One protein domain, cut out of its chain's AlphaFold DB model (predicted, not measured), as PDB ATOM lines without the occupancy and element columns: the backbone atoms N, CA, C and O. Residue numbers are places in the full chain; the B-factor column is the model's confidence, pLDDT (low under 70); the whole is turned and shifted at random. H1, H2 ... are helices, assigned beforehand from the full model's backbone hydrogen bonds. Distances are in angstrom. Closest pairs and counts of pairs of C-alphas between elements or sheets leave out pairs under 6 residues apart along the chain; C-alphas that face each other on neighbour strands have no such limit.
ATOM      1  N   SER A   2      -4.017  18.838 -38.565       83.19
ATOM      2  CA  SER A   2      -5.025  17.777 -38.358       83.19
ATOM      3  C   SER A   2      -5.064  16.744 -39.495       83.19
ATOM      4  O   SER A   2      -5.259  15.559 -39.264       83.19
ATOM      5  N   LEU A   3      -4.804  17.185 -40.731       86.94
ATOM      6  CA  LEU A   3      -4.670  16.293 -41.885       86.94
ATOM      7  C   LEU A   3      -3.435  15.380 -41.798       86.94
ATOM      8  O   LEU A   3      -3.540  14.215 -42.135       86.94
ATOM      9  N   LEU A   4      -2.294  15.893 -41.323       84.25
ATOM     10  CA  LEU A   4      -1.044  15.127 -41.200       84.25
ATOM     11  C   LEU A   4      -1.093  14.119 -40.049       84.25
ATOM     12  O   LEU A   4      -0.388  13.123 -40.080       84.25
ATOM     13  N   GLU A   5      -1.908  14.383 -39.032       84.25
ATOM     14  CA  GLU A   5      -2.126  13.448 -37.931       84.25
ATOM     15  C   GLU A   5      -2.917  12.215 -38.391       84.25
ATOM     16  O   GLU A   5      -2.561  11.087 -38.059       84.25
ATOM     17  N   LYS A   6      -3.965  12.419 -39.199       86.44
ATOM     18  CA  LYS A   6      -4.824  11.327 -39.683       86.44
ATOM     19  C   LYS A   6      -4.314  10.657 -40.961       86.44
ATOM     20  O   LYS A   6      -4.496   9.458 -41.114       86.44
ATOM     21  N   TYR A   7      -3.682  11.421 -41.849       88.56
ATOM     22  CA  TYR A   7      -3.246  10.996 -43.184       88.56
ATOM     23  C   TYR A   7      -1.799  11.470 -43.438       88.56
ATOM     24  O   TYR A   7      -1.579  12.428 -44.186       88.56
ATOM     25  N   PRO A   8      -0.803  10.889 -42.740       85.88
ATOM     26  CA  PRO A   8       0.585  11.354 -42.774       85.88
ATOM     27  C   PRO A   8       1.325  11.031 -44.079       85.88
ATOM     28  O   PRO A   8       2.351  11.658 -44.349       85.88
ATOM     29  N   THR A   9       0.869  10.049 -44.864       85.19
ATOM     30  CA  THR A   9       1.605   9.558 -46.037       85.19
ATOM     31  C   THR A   9       1.009  10.017 -47.363       85.19
ATOM     32  O   THR A   9      -0.158  10.382 -47.472       85.19
ATOM     33  N   VAL A  10       1.828   9.950 -48.416       86.44
ATOM     34  CA  VAL A  10       1.391  10.195 -49.798       86.44
ATOM     35  C   VAL A  10       0.324   9.177 -50.222       86.44
ATOM     36  O   VAL A  10      -0.632   9.547 -50.893       86.44
ATOM     37  N   GLN A  11       0.438   7.918 -49.785       85.38
ATOM     38  CA  GLN A  11      -0.545   6.867 -50.076       85.38
ATOM     39  C   GLN A  11      -1.912   7.172 -49.458       85.38
ATOM     40  O   GLN A  11      -2.926   6.996 -50.127       85.38
ATOM     41  N   ASP A  12      -1.944   7.719 -48.240       85.75
ATOM     42  CA  ASP A  12      -3.196   8.126 -47.596       85.75
ATOM     43  C   ASP A  12      -3.930   9.209 -48.398       85.75
ATOM     44  O   ASP A  12      -5.154   9.172 -48.513       85.75
ATOM     45  N   VAL A  13      -3.179  10.162 -48.965       87.62
ATOM     46  CA  VAL A  13      -3.714  11.262 -49.784       87.62
ATOM     47  C   VAL A  13      -4.237  10.761 -51.131       87.62
ATOM     48  O   VAL A  13      -5.266  11.246 -51.606       87.62
ATOM     49  N   LEU A  14      -3.516   9.819 -51.746       87.50
ATOM     50  CA  LEU A  14      -3.868   9.221 -53.035       87.50
ATOM     51  C   LEU A  14      -5.033   8.231 -52.926       87.50
ATOM     52  O   LEU A  14      -5.667   7.942 -53.939       87.50
ATOM     53  N   SER A  15      -5.323   7.711 -51.728       88.94
ATOM     54  CA  SER A  15      -6.411   6.754 -51.550       88.94
ATOM     55  C   SER A  15      -7.785   7.412 -51.780       88.94
ATOM     56  O   SER A  15      -8.157   8.340 -51.048       88.94
ATOM     57  N   PRO A  16      -8.590   6.937 -52.756       87.38
ATOM     58  CA  PRO A  16      -9.889   7.534 -53.075       87.38
ATOM     59  C   PRO A  16     -10.888   7.493 -51.914       87.38
ATOM     60  O   PRO A  16     -11.746   8.369 -51.805       87.38
ATOM     61  N   GLU A  17     -10.765   6.505 -51.026       90.88
ATOM     62  CA  GLU A  17     -11.639   6.336 -49.859       90.88
ATOM     63  C   GLU A  17     -11.494   7.480 -48.842       90.88
ATOM     64  O   GLU A  17     -12.457   7.849 -48.168       90.88
ATOM     65  N   ASN A  18     -10.321   8.118 -48.801       89.62
ATOM     66  CA  ASN A  18     -10.029   9.215 -47.886       89.62
ATOM     67  C   ASN A  18     -10.498  10.575 -48.420       89.62
ATOM     68  O   ASN A  18     -10.627  11.518 -47.636       89.62
ATOM     69  N   LYS A  19     -10.814  10.696 -49.720       91.06
ATOM     70  CA  LYS A  19     -11.144  11.977 -50.376       91.06
ATOM     71  C   LYS A  19     -12.207  12.775 -49.621       91.06
ATOM     72  O   LYS A  19     -11.982  13.933 -49.269       91.06
ATOM     73  N   GLN A  20     -13.359  12.160 -49.348       91.50
ATOM     74  CA  GLN A  20     -14.488  12.843 -48.702       91.50
ATOM     75  C   GLN A  20     -14.150  13.272 -47.267       91.50
ATOM     76  O   GLN A  20     -14.416  14.410 -46.877       91.50
ATOM     77  N   TYR A  21     -13.486  12.402 -46.500       92.50
ATOM     78  CA  TYR A  21     -13.069  12.700 -45.129       92.50
ATOM     79  C   TYR A  21     -12.019  13.811 -45.067       92.50
ATOM     80  O   TYR A  21     -12.096  14.691 -44.210       92.50
ATOM     81  N   MET A  22     -11.064  13.824 -45.999       91.31
ATOM     82  CA  MET A  22     -10.039  14.862 -46.082       91.31
ATOM     83  C   MET A  22     -10.635  16.223 -46.455       91.31
ATOM     84  O   MET A  22     -10.286  17.228 -45.830       91.31
ATOM     85  N   ILE A  23     -11.558  16.275 -47.421       92.75
ATOM     86  CA  ILE A  23     -12.255  17.516 -47.794       92.75
ATOM     87  C   ILE A  23     -13.071  18.046 -46.610       92.75
ATOM     88  O   ILE A  23     -12.974  19.233 -46.280       92.75
ATOM     89  N   GLN A  24     -13.813  17.173 -45.926       93.25
ATOM     90  CA  GLN A  24     -14.576  17.541 -44.736       93.25
ATOM     91  C   GLN A  24     -13.661  18.078 -43.623       93.25
ATOM     92  O   GLN A  24     -13.918  19.152 -43.077       93.25
ATOM     93  N   LEU A  25     -12.537  17.408 -43.354       92.00
ATOM     94  CA  LEU A  25     -11.569  17.846 -42.350       92.00
ATOM     95  C   LEU A  25     -10.957  19.217 -42.695       92.00
ATOM     96  O   LEU A  25     -10.798  20.070 -41.818       92.00
ATOM     97  N   ILE A  26     -10.634  19.463 -43.971       92.50
ATOM     98  CA  ILE A  26     -10.131  20.765 -44.441       92.50
ATOM     99  C   ILE A  26     -11.197  21.849 -44.258       92.50
ATOM    100  O   ILE A  26     -10.871  22.955 -43.819       92.50
ATOM    101  N   LYS A  27     -12.462  21.562 -44.575       93.25
ATOM    102  CA  LYS A  27     -13.577  22.500 -44.395       93.25
ATOM    103  C   LYS A  27     -13.730  22.899 -42.926       93.25
ATOM    104  O   LYS A  27     -13.729  24.092 -42.627       93.25
ATOM    105  N   GLU A  28     -13.797  21.919 -42.025       91.69
ATOM    106  CA  GLU A  28     -13.966  22.134 -40.581       91.69
ATOM    107  C   GLU A  28     -12.844  22.988 -39.988       91.69
ATOM    108  O   GLU A  28     -13.115  23.937 -39.259       91.69
ATOM    109  N   ASN A  29     -11.590  22.709 -40.357       87.50
ATOM    110  CA  ASN A  29     -10.428  23.411 -39.803       87.50
ATOM    111  C   ASN A  29     -10.145  24.763 -40.481       87.50
ATOM    112  O   ASN A  29      -9.501  25.630 -39.895       87.50
ATOM    113  N   SER A  30     -10.558  24.953 -41.738       88.00
ATOM    114  CA  SER A  30     -10.351  26.226 -42.445       88.00
ATOM    115  C   SER A  30     -11.468  27.239 -42.202       88.00
ATOM    116  O   SER A  30     -11.254  28.422 -42.472       88.00
ATOM    117  N   HIS A  31     -12.634  26.785 -41.724       86.38
ATOM    118  CA  HIS A  31     -13.865  27.570 -41.597       86.38
ATOM    119  C   HIS A  31     -14.274  28.271 -42.908       86.38
ATOM    120  O   HIS A  31     -14.829  29.370 -42.901       86.38
ATOM    121  N   LYS A  32     -13.967  27.651 -44.056       91.31
ATOM    122  CA  LYS A  32     -14.274  28.166 -45.399       91.31
ATOM    123  C   LYS A  32     -15.294  27.295 -46.128       91.31
ATOM    124  O   LYS A  32     -15.718  26.250 -45.639       91.31
ATOM    125  N   SER A  33     -15.704  27.757 -47.309       91.69
ATOM    126  CA  SER A  33     -16.658  27.052 -48.163       91.69
ATOM    127  C   SER A  33     -16.149  25.672 -48.589       91.69
ATOM    128  O   SER A  33     -14.945  25.417 -48.654       91.69
ATOM    129  N   TYR A  34     -17.086  24.792 -48.942       92.81
ATOM    130  CA  TYR A  34     -16.767  23.459 -49.455       92.81
ATOM    131  C   TYR A  34     -15.910  23.525 -50.729       92.81
ATOM    132  O   TYR A  34     -14.892  22.851 -50.822       92.81
ATOM    133  N   SER A  35     -16.246  24.437 -51.650       93.06
ATOM    134  CA  SER A  35     -15.465  24.689 -52.869       93.06
ATOM    135  C   SER A  35     -14.004  25.064 -52.570       93.06
ATOM    136  O   SER A  35     -13.093  24.608 -53.257       93.06
ATOM    137  N   TYR A  36     -13.745  25.837 -51.505       93.25
ATOM    138  CA  TYR A  36     -12.374  26.121 -51.078       93.25
ATOM    139  C   TYR A  36     -11.650  24.858 -50.598       93.25
ATOM    140  O   TYR A  36     -10.478  24.664 -50.928       93.25
ATOM    141  N   ALA A  37     -12.328  24.023 -49.806       93.12
ATOM    142  CA  ALA A  37     -11.757  22.791 -49.274       93.12
ATOM    143  C   ALA A  37     -11.420  21.796 -50.393       93.12
ATOM    144  O   ALA A  37     -10.313  21.264 -50.415       93.12
ATOM    145  N   GLU A  38     -12.318  21.638 -51.364       93.75
ATOM    146  CA  GLU A  38     -12.115  20.807 -52.551       93.75
ATOM    147  C   GLU A  38     -10.946  21.318 -53.399       93.75
ATOM    148  O   GLU A  38      -9.990  20.585 -53.638       93.75
ATOM    149  N   ALA A  39     -10.918  22.613 -53.735       94.38
ATOM    150  CA  ALA A  39      -9.801  23.206 -54.472       94.38
ATOM    151  C   ALA A  39      -8.454  23.072 -53.733       94.38
ATOM    152  O   ALA A  39      -7.387  23.066 -54.354       94.38
ATOM    153  N   LYS A  40      -8.472  23.006 -52.396       93.50
ATOM    154  CA  LYS A  40      -7.270  22.793 -51.587       93.50
ATOM    155  C   LYS A  40      -6.851  21.322 -51.561       93.50
ATOM    156  O   LYS A  40      -5.647  21.074 -51.619       93.50
ATOM    157  N   TYR A  41      -7.806  20.395 -51.498       93.44
ATOM    158  CA  TYR A  41      -7.568  18.957 -51.623       93.44
ATOM    159  C   TYR A  41      -6.998  18.607 -53.000       93.44
ATOM    160  O   TYR A  41      -5.968  17.952 -53.064       93.44
ATOM    161  N   GLU A  42      -7.555  19.138 -54.089       93.62
ATOM    162  CA  GLU A  42      -7.048  18.879 -55.447       93.62
ATOM    163  C   GLU A  42      -5.589  19.341 -55.617       93.62
ATOM    164  O   GLU A  42      -4.761  18.652 -56.206       93.62
ATOM    165  N   LYS A  43      -5.210  20.473 -55.008       93.88
ATOM    166  CA  LYS A  43      -3.800  20.908 -54.970       93.88
ATOM    167  C   LYS A  43      -2.901  19.957 -54.183       93.88
ATOM    168  O   LYS A  43      -1.723  19.835 -54.508       93.88
ATOM    169  N   LEU A  44      -3.426  19.356 -53.118       91.50
ATOM    170  CA  LEU A  44      -2.699  18.370 -52.327       91.50
ATOM    171  C   LEU A  44      -2.528  17.070 -53.117       91.50
ATOM    172  O   LEU A  44      -1.426  16.536 -53.132       91.50
ATOM    173  N   LEU A  45      -3.575  16.624 -53.815       91.81
ATOM    174  CA  LEU A  45      -3.553  15.448 -54.678       91.81
ATOM    175  C   LEU A  45      -2.518  15.603 -55.799       91.81
ATOM    176  O   LEU A  45      -1.616  14.783 -55.915       91.81
ATOM    177  N   GLN A  46      -2.539  16.729 -56.520       92.06
ATOM    178  CA  GLN A  46      -1.539  17.032 -57.554       92.06
ATOM    179  C   GLN A  46      -0.102  17.060 -57.012       92.06
ATOM    180  O   GLN A  46       0.844  16.707 -57.717       92.06
ATOM    181  N   ALA A  47       0.097  17.535 -55.780       89.94
ATOM    182  CA  ALA A  47       1.414  17.531 -55.148       89.94
ATOM    183  C   ALA A  47       1.845  16.111 -54.751       89.94
ATOM    184  O   ALA A  47       3.011  15.763 -54.931       89.94
ATOM    185  N   ALA A  48       0.909  15.298 -54.252       88.50
ATOM    186  CA  ALA A  48       1.129  13.900 -53.912       88.50
ATOM    187  C   ALA A  48       1.527  13.086 -55.152       88.50
ATOM    188  O   ALA A  48       2.570  12.436 -55.128       88.50
ATOM    189  N   GLU A  49       0.787  13.217 -56.256       89.31
ATOM    190  CA  GLU A  49       1.070  12.550 -57.537       89.31
ATOM    191  C   GLU A  49       2.482  12.857 -58.053       89.31
ATOM    192  O   GLU A  49       3.242  11.948 -58.372       89.31
ATOM    193  N   LYS A  50       2.884  14.135 -58.049       88.44
ATOM    194  CA  LYS A  50       4.235  14.557 -58.470       88.44
ATOM    195  C   LYS A  50       5.347  14.050 -57.556       88.44
ATOM    196  O   LYS A  50       6.501  14.004 -57.967       88.44
ATOM    197  N   SER A  51       5.025  13.739 -56.303       84.31
ATOM    198  CA  SER A  51       6.011  13.317 -55.308       84.31
ATOM    199  C   SER A  51       6.292  11.815 -55.320       84.31
ATOM    200  O   SER A  51       7.286  11.407 -54.725       84.31
ATOM    201  N   ILE A  52       5.474  11.006 -56.010       79.69
ATOM    202  CA  ILE A  52       5.583   9.535 -56.050       79.69
ATOM    203  C   ILE A  52       6.990   9.078 -56.451       79.69
ATOM    204  O   ILE A  52       7.546   8.194 -55.808       79.69
ATOM    205  N   GLU A  53       7.588   9.709 -57.462       70.94
ATOM    206  CA  GLU A  53       8.905   9.319 -57.989       70.94
ATOM    207  C   GLU A  53      10.066   9.633 -57.032       70.94
ATOM    208  O   GLU A  53      11.138   9.040 -57.131       70.94
ATOM    209  N   VAL A  54       9.863  10.559 -56.091       70.38
ATOM    210  CA  VAL A  54      10.896  11.041 -55.157       70.38
ATOM    211  C   VAL A  54      10.680  10.483 -53.744       70.38
ATOM    212  O   VAL A  54      11.576  10.537 -52.899       70.38
ATOM    213  N   CYS A  55       9.490   9.955 -53.447       66.12
ATOM    214  CA  CYS A  55       9.105   9.599 -52.090       66.12
ATOM    215  C   CYS A  55       9.693   8.247 -51.667       66.12
ATOM    216  O   CYS A  55       9.253   7.187 -52.105       66.12
ATOM    217  N   ILE A  56      10.642   8.275 -50.729       64.06
ATOM    218  CA  ILE A  56      11.023   7.089 -49.959       64.06
ATOM    219  C   ILE A  56       9.999   6.942 -48.831       64.06
ATOM    220  O   ILE A  56      10.100   7.592 -47.788       64.06
ATOM    221  N   VAL A  57       8.983   6.110 -49.051       64.50
ATOM    222  CA  VAL A  57       7.965   5.823 -48.035       64.50
ATOM    223  C   VAL A  57       8.576   4.890 -46.989       64.50
ATOM    224  O   VAL A  57       8.672   3.684 -47.191       64.50
ATOM    225  N   ASN A  58       9.022   5.453 -45.867       71.12
ATOM    226  CA  ASN A  58       9.402   4.678 -44.689       71.12
ATOM    227  C   ASN A  58       8.238   4.691 -43.690       71.12
ATOM    228  O   ASN A  58       7.759   5.763 -43.320       71.12
ATOM    229  N   LEU A  59       7.808   3.515 -43.224       72.25
ATOM    230  CA  LEU A  59       6.800   3.367 -42.163       72.25
ATOM    231  C   LEU A  59       7.163   4.188 -40.913       72.25
ATOM    232  O   LEU A  59       6.282   4.739 -40.253       72.25
ATOM    233  N   SER A  60       8.459   4.347 -40.624       81.75
ATOM    234  CA  SER A  60       8.930   5.182 -39.514       81.75
ATOM    235  C   SER A  60       8.625   6.673 -39.702       81.75
ATOM    236  O   SER A  60       8.369   7.366 -38.719       81.75
ATOM    237  N   SER A  61       8.588   7.170 -40.943       82.19
ATOM    238  CA  SER A  61       8.268   8.568 -41.246       82.19
ATOM    239  C   SER A  61       6.820   8.897 -40.899       82.19
ATOM    240  O   SER A  61       6.559   9.958 -40.337       82.19
ATOM    241  N   ALA A  62       5.887   7.983 -41.182       83.25
ATOM    242  CA  ALA A  62       4.479   8.156 -40.829       83.25
ATOM    243  C   ALA A  62       4.305   8.274 -39.308       83.25
ATOM    244  O   ALA A  62       3.720   9.242 -38.823       83.25
ATOM    245  N   VAL A  63       4.914   7.348 -38.557       87.44
ATOM    246  CA  VAL A  63       4.893   7.348 -37.086       87.44
ATOM    247  C   VAL A  63       5.531   8.617 -36.516       87.44
ATOM    248  O   VAL A  63       4.990   9.212 -35.581       87.44
ATOM    249  N   LEU A  64       6.652   9.076 -37.085       88.56
ATOM    250  CA  LEU A  64       7.310  10.316 -36.671       88.56
ATOM    251  C   LEU A  64       6.413  11.541 -36.896       88.56
ATOM    252  O   LEU A  64       6.292  12.376 -35.999       88.56
ATOM    253  N   ILE A  65       5.779  11.650 -38.069       87.94
ATOM    254  CA  ILE A  65       4.865  12.753 -38.404       87.94
ATOM    255  C   ILE A  65       3.684  12.770 -37.436       87.94
ATOM    256  O   ILE A  65       3.391  13.821 -36.863       87.94
ATOM    257  N   GLN A  66       3.050  11.618 -37.212       87.88
ATOM    258  CA  GLN A  66       1.908  11.490 -36.308       87.88
ATOM    259  C   GLN A  66       2.289  11.856 -34.875       87.88
ATOM    260  O   GLN A  66       1.680  12.744 -34.290       87.88
ATOM    261  N   THR A  67       3.361  11.261 -34.345       90.94
ATOM    262  CA  THR A  67       3.834  11.533 -32.978       90.94
ATOM    263  C   THR A  67       4.173  13.013 -32.796       90.94
ATOM    264  O   THR A  67       3.774  13.633 -31.813       90.94
ATOM    265  N   THR A  68       4.859  13.616 -33.772       91.50
ATOM    266  CA  THR A  68       5.195  15.047 -33.735       91.50
ATOM    267  C   THR A  68       3.938  15.916 -33.781       91.50
ATOM    268  O   THR A  68       3.844  16.894 -33.039       91.50
ATOM    269  N   ALA A  69       2.957  15.570 -34.620       90.56
ATOM    270  CA  ALA A  69       1.686  16.283 -34.690       90.56
ATOM    271  C   ALA A  69       0.931  16.215 -33.354       90.56
ATOM    272  O   ALA A  69       0.508  17.257 -32.856       90.56
ATOM    273  N   SER A  70       0.847  15.036 -32.734       90.88
ATOM    274  CA  SER A  70       0.201  14.852 -31.430       90.88
ATOM    275  C   SER A  70       0.901  15.634 -30.312       90.88
ATOM    276  O   SER A  70       0.231  16.248 -29.477       90.88
ATOM    277  N   VAL A  71       2.240  15.703 -30.313       94.00
ATOM    278  CA  VAL A  71       2.995  16.560 -29.377       94.00
ATOM    279  C   VAL A  71       2.661  18.036 -29.604       94.00
ATOM    280  O   VAL A  71       2.407  18.758 -28.642       94.00
ATOM    281  N   ILE A  72       2.610  18.492 -30.859       93.56
ATOM    282  CA  ILE A  72       2.244  19.878 -31.186       93.56
ATOM    283  C   ILE A  72       0.832  20.202 -30.685       93.56
ATOM    284  O   ILE A  72       0.653  21.246 -30.060       93.56
ATOM    285  N   PHE A  73      -0.146  19.321 -30.898       91.12
ATOM    286  CA  PHE A  73      -1.506  19.521 -30.394       91.12
ATOM    287  C   PHE A  73      -1.564  19.560 -28.868       91.12
ATOM    288  O   PHE A  73      -2.170  20.467 -28.302       91.12
ATOM    289  N   SER A  74      -0.855  18.655 -28.194       94.38
ATOM    290  CA  SER A  74      -0.770  18.650 -26.728       94.38
ATOM    291  C   SER A  74      -0.191  19.963 -26.187       94.38
ATOM    292  O   SER A  74      -0.695  20.522 -25.215       94.38
ATOM    293  N   LEU A  75       0.839  20.506 -26.848       95.88
ATOM    294  CA  LEU A  75       1.415  21.804 -26.491       95.88
ATOM    295  C   LEU A  75       0.452  22.968 -26.770       95.88
ATOM    296  O   LEU A  75       0.431  23.930 -26.004       95.88
ATOM    297  N   GLN A  76      -0.345  22.902 -27.840       94.19
ATOM    298  CA  GLN A  76      -1.363  23.913 -28.141       94.19
ATOM    299  C   GLN A  76      -2.471  23.944 -27.084       94.19
ATOM    300  O   GLN A  76      -2.836  25.030 -26.634       94.19
ATOM    301  N   GLU A  77      -2.944  22.782 -26.636       95.06
ATOM    302  CA  GLU A  77      -3.936  22.686 -25.558       95.06
ATOM    303  C   GLU A  77      -3.371  23.191 -24.226       95.06
ATOM    304  O   GLU A  77      -4.011  23.995 -23.547       95.06
ATOM    305  N   ALA A  78      -2.133  22.818 -23.885       96.19
ATOM    306  CA  ALA A  78      -1.460  23.340 -22.697       96.19
ATOM    307  C   ALA A  78      -1.310  24.873 -22.748       96.19
ATOM    308  O   ALA A  78      -1.592  25.559 -21.765       96.19
ATOM    309  N   LEU A  79      -0.925  25.433 -23.901       94.56
ATOM    310  CA  LEU A  79      -0.854  26.885 -24.102       94.56
ATOM    311  C   LEU A  79      -2.221  27.552 -23.942       94.56
ATOM    312  O   LEU A  79      -2.307  28.621 -23.336       94.56
ATOM    313  N   LYS A  80      -3.285  26.947 -24.477       94.12
ATOM    314  CA  LYS A  80      -4.648  27.461 -24.330       94.12
ATOM    315  C   LYS A  80      -5.062  27.485 -22.859       94.12
ATOM    316  O   LYS A  80      -5.484  28.534 -22.387       94.12
ATOM    317  N   ALA A  81      -4.865  26.385 -22.133       96.00
ATOM    318  CA  ALA A  81      -5.188  26.296 -20.710       96.00
ATOM    319  C   ALA A  81      -4.445  27.355 -19.876       96.00
ATOM    320  O   ALA A  81      -5.050  28.023 -19.042       96.00
ATOM    321  N   ILE A  82      -3.151  27.569 -20.144       94.56
ATOM    322  CA  ILE A  82      -2.354  28.602 -19.465       94.56
ATOM    323  C   ILE A  82      -2.870  30.009 -19.794       94.56
ATOM    324  O   ILE A  82      -2.988  30.840 -18.898       94.56
ATOM    325  N   ASN A  83      -3.190  30.296 -21.059       91.94
ATOM    326  CA  ASN A  83      -3.722  31.604 -21.451       91.94
ATOM    327  C   ASN A  83      -5.100  31.882 -20.833       91.94
ATOM    328  O   ASN A  83      -5.347  33.002 -20.385       91.94
ATOM    329  N   ASP A  84      -5.970  30.872 -20.782       92.69
ATOM    330  CA  ASP A  84      -7.284  30.967 -20.143       92.69
ATOM    331  C   ASP A  84      -7.131  31.257 -18.638       92.69
ATOM    332  O   ASP A  84      -7.831  32.116 -18.096       92.69
TER     333      ASP A  84
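AT A GLANCE: This is residues 2 to 84 of the 247 residues of the protein "Transposase IS116/IS110/IS902 family protein" of Peptostreptococcus sp. D1 (UniProt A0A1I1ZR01). H4 and H5 make a flat V, with H1 and H2 between and H3 packed on H4. Residues 74 to 84 of H5 stick out. The 83 printed residues, all helix by class, have five named helices, H1 to H5, and no named strand. The whole is only just loose, close to compact: radius of gyration of the C-alphas 14.6 A, spans 45 by 34 by 18 A.

HOW THE PARTS SIT: Start at H1, residues 2 to 6: it touches H5, residues 59 to 84, at 65 to 70 alone, closest at C-alphas 5 and 66, 4.8 A. H3, residues 16 to 30, touches H4, residues 34 to 51, at 34 to 41 alone, closest at C-alphas 27 and 37, 5.2 A, at a steep tilt of 54 degrees, opposite ways. Every O i to N i+4 pair is within hydrogen-bond range except in H3, 9 of 11.

IN THESE COORDINATES: Find C-alpha 2 at (-5.025, 17.777, -38.358); H2 is residues 10 to 14; H5 runs 38.0 A to C-alpha 84 at (-7.284, 30.967, -20.143).

THE WHOLE: The printed part has no cut; residues 55 to 57 are under pLDDT 70.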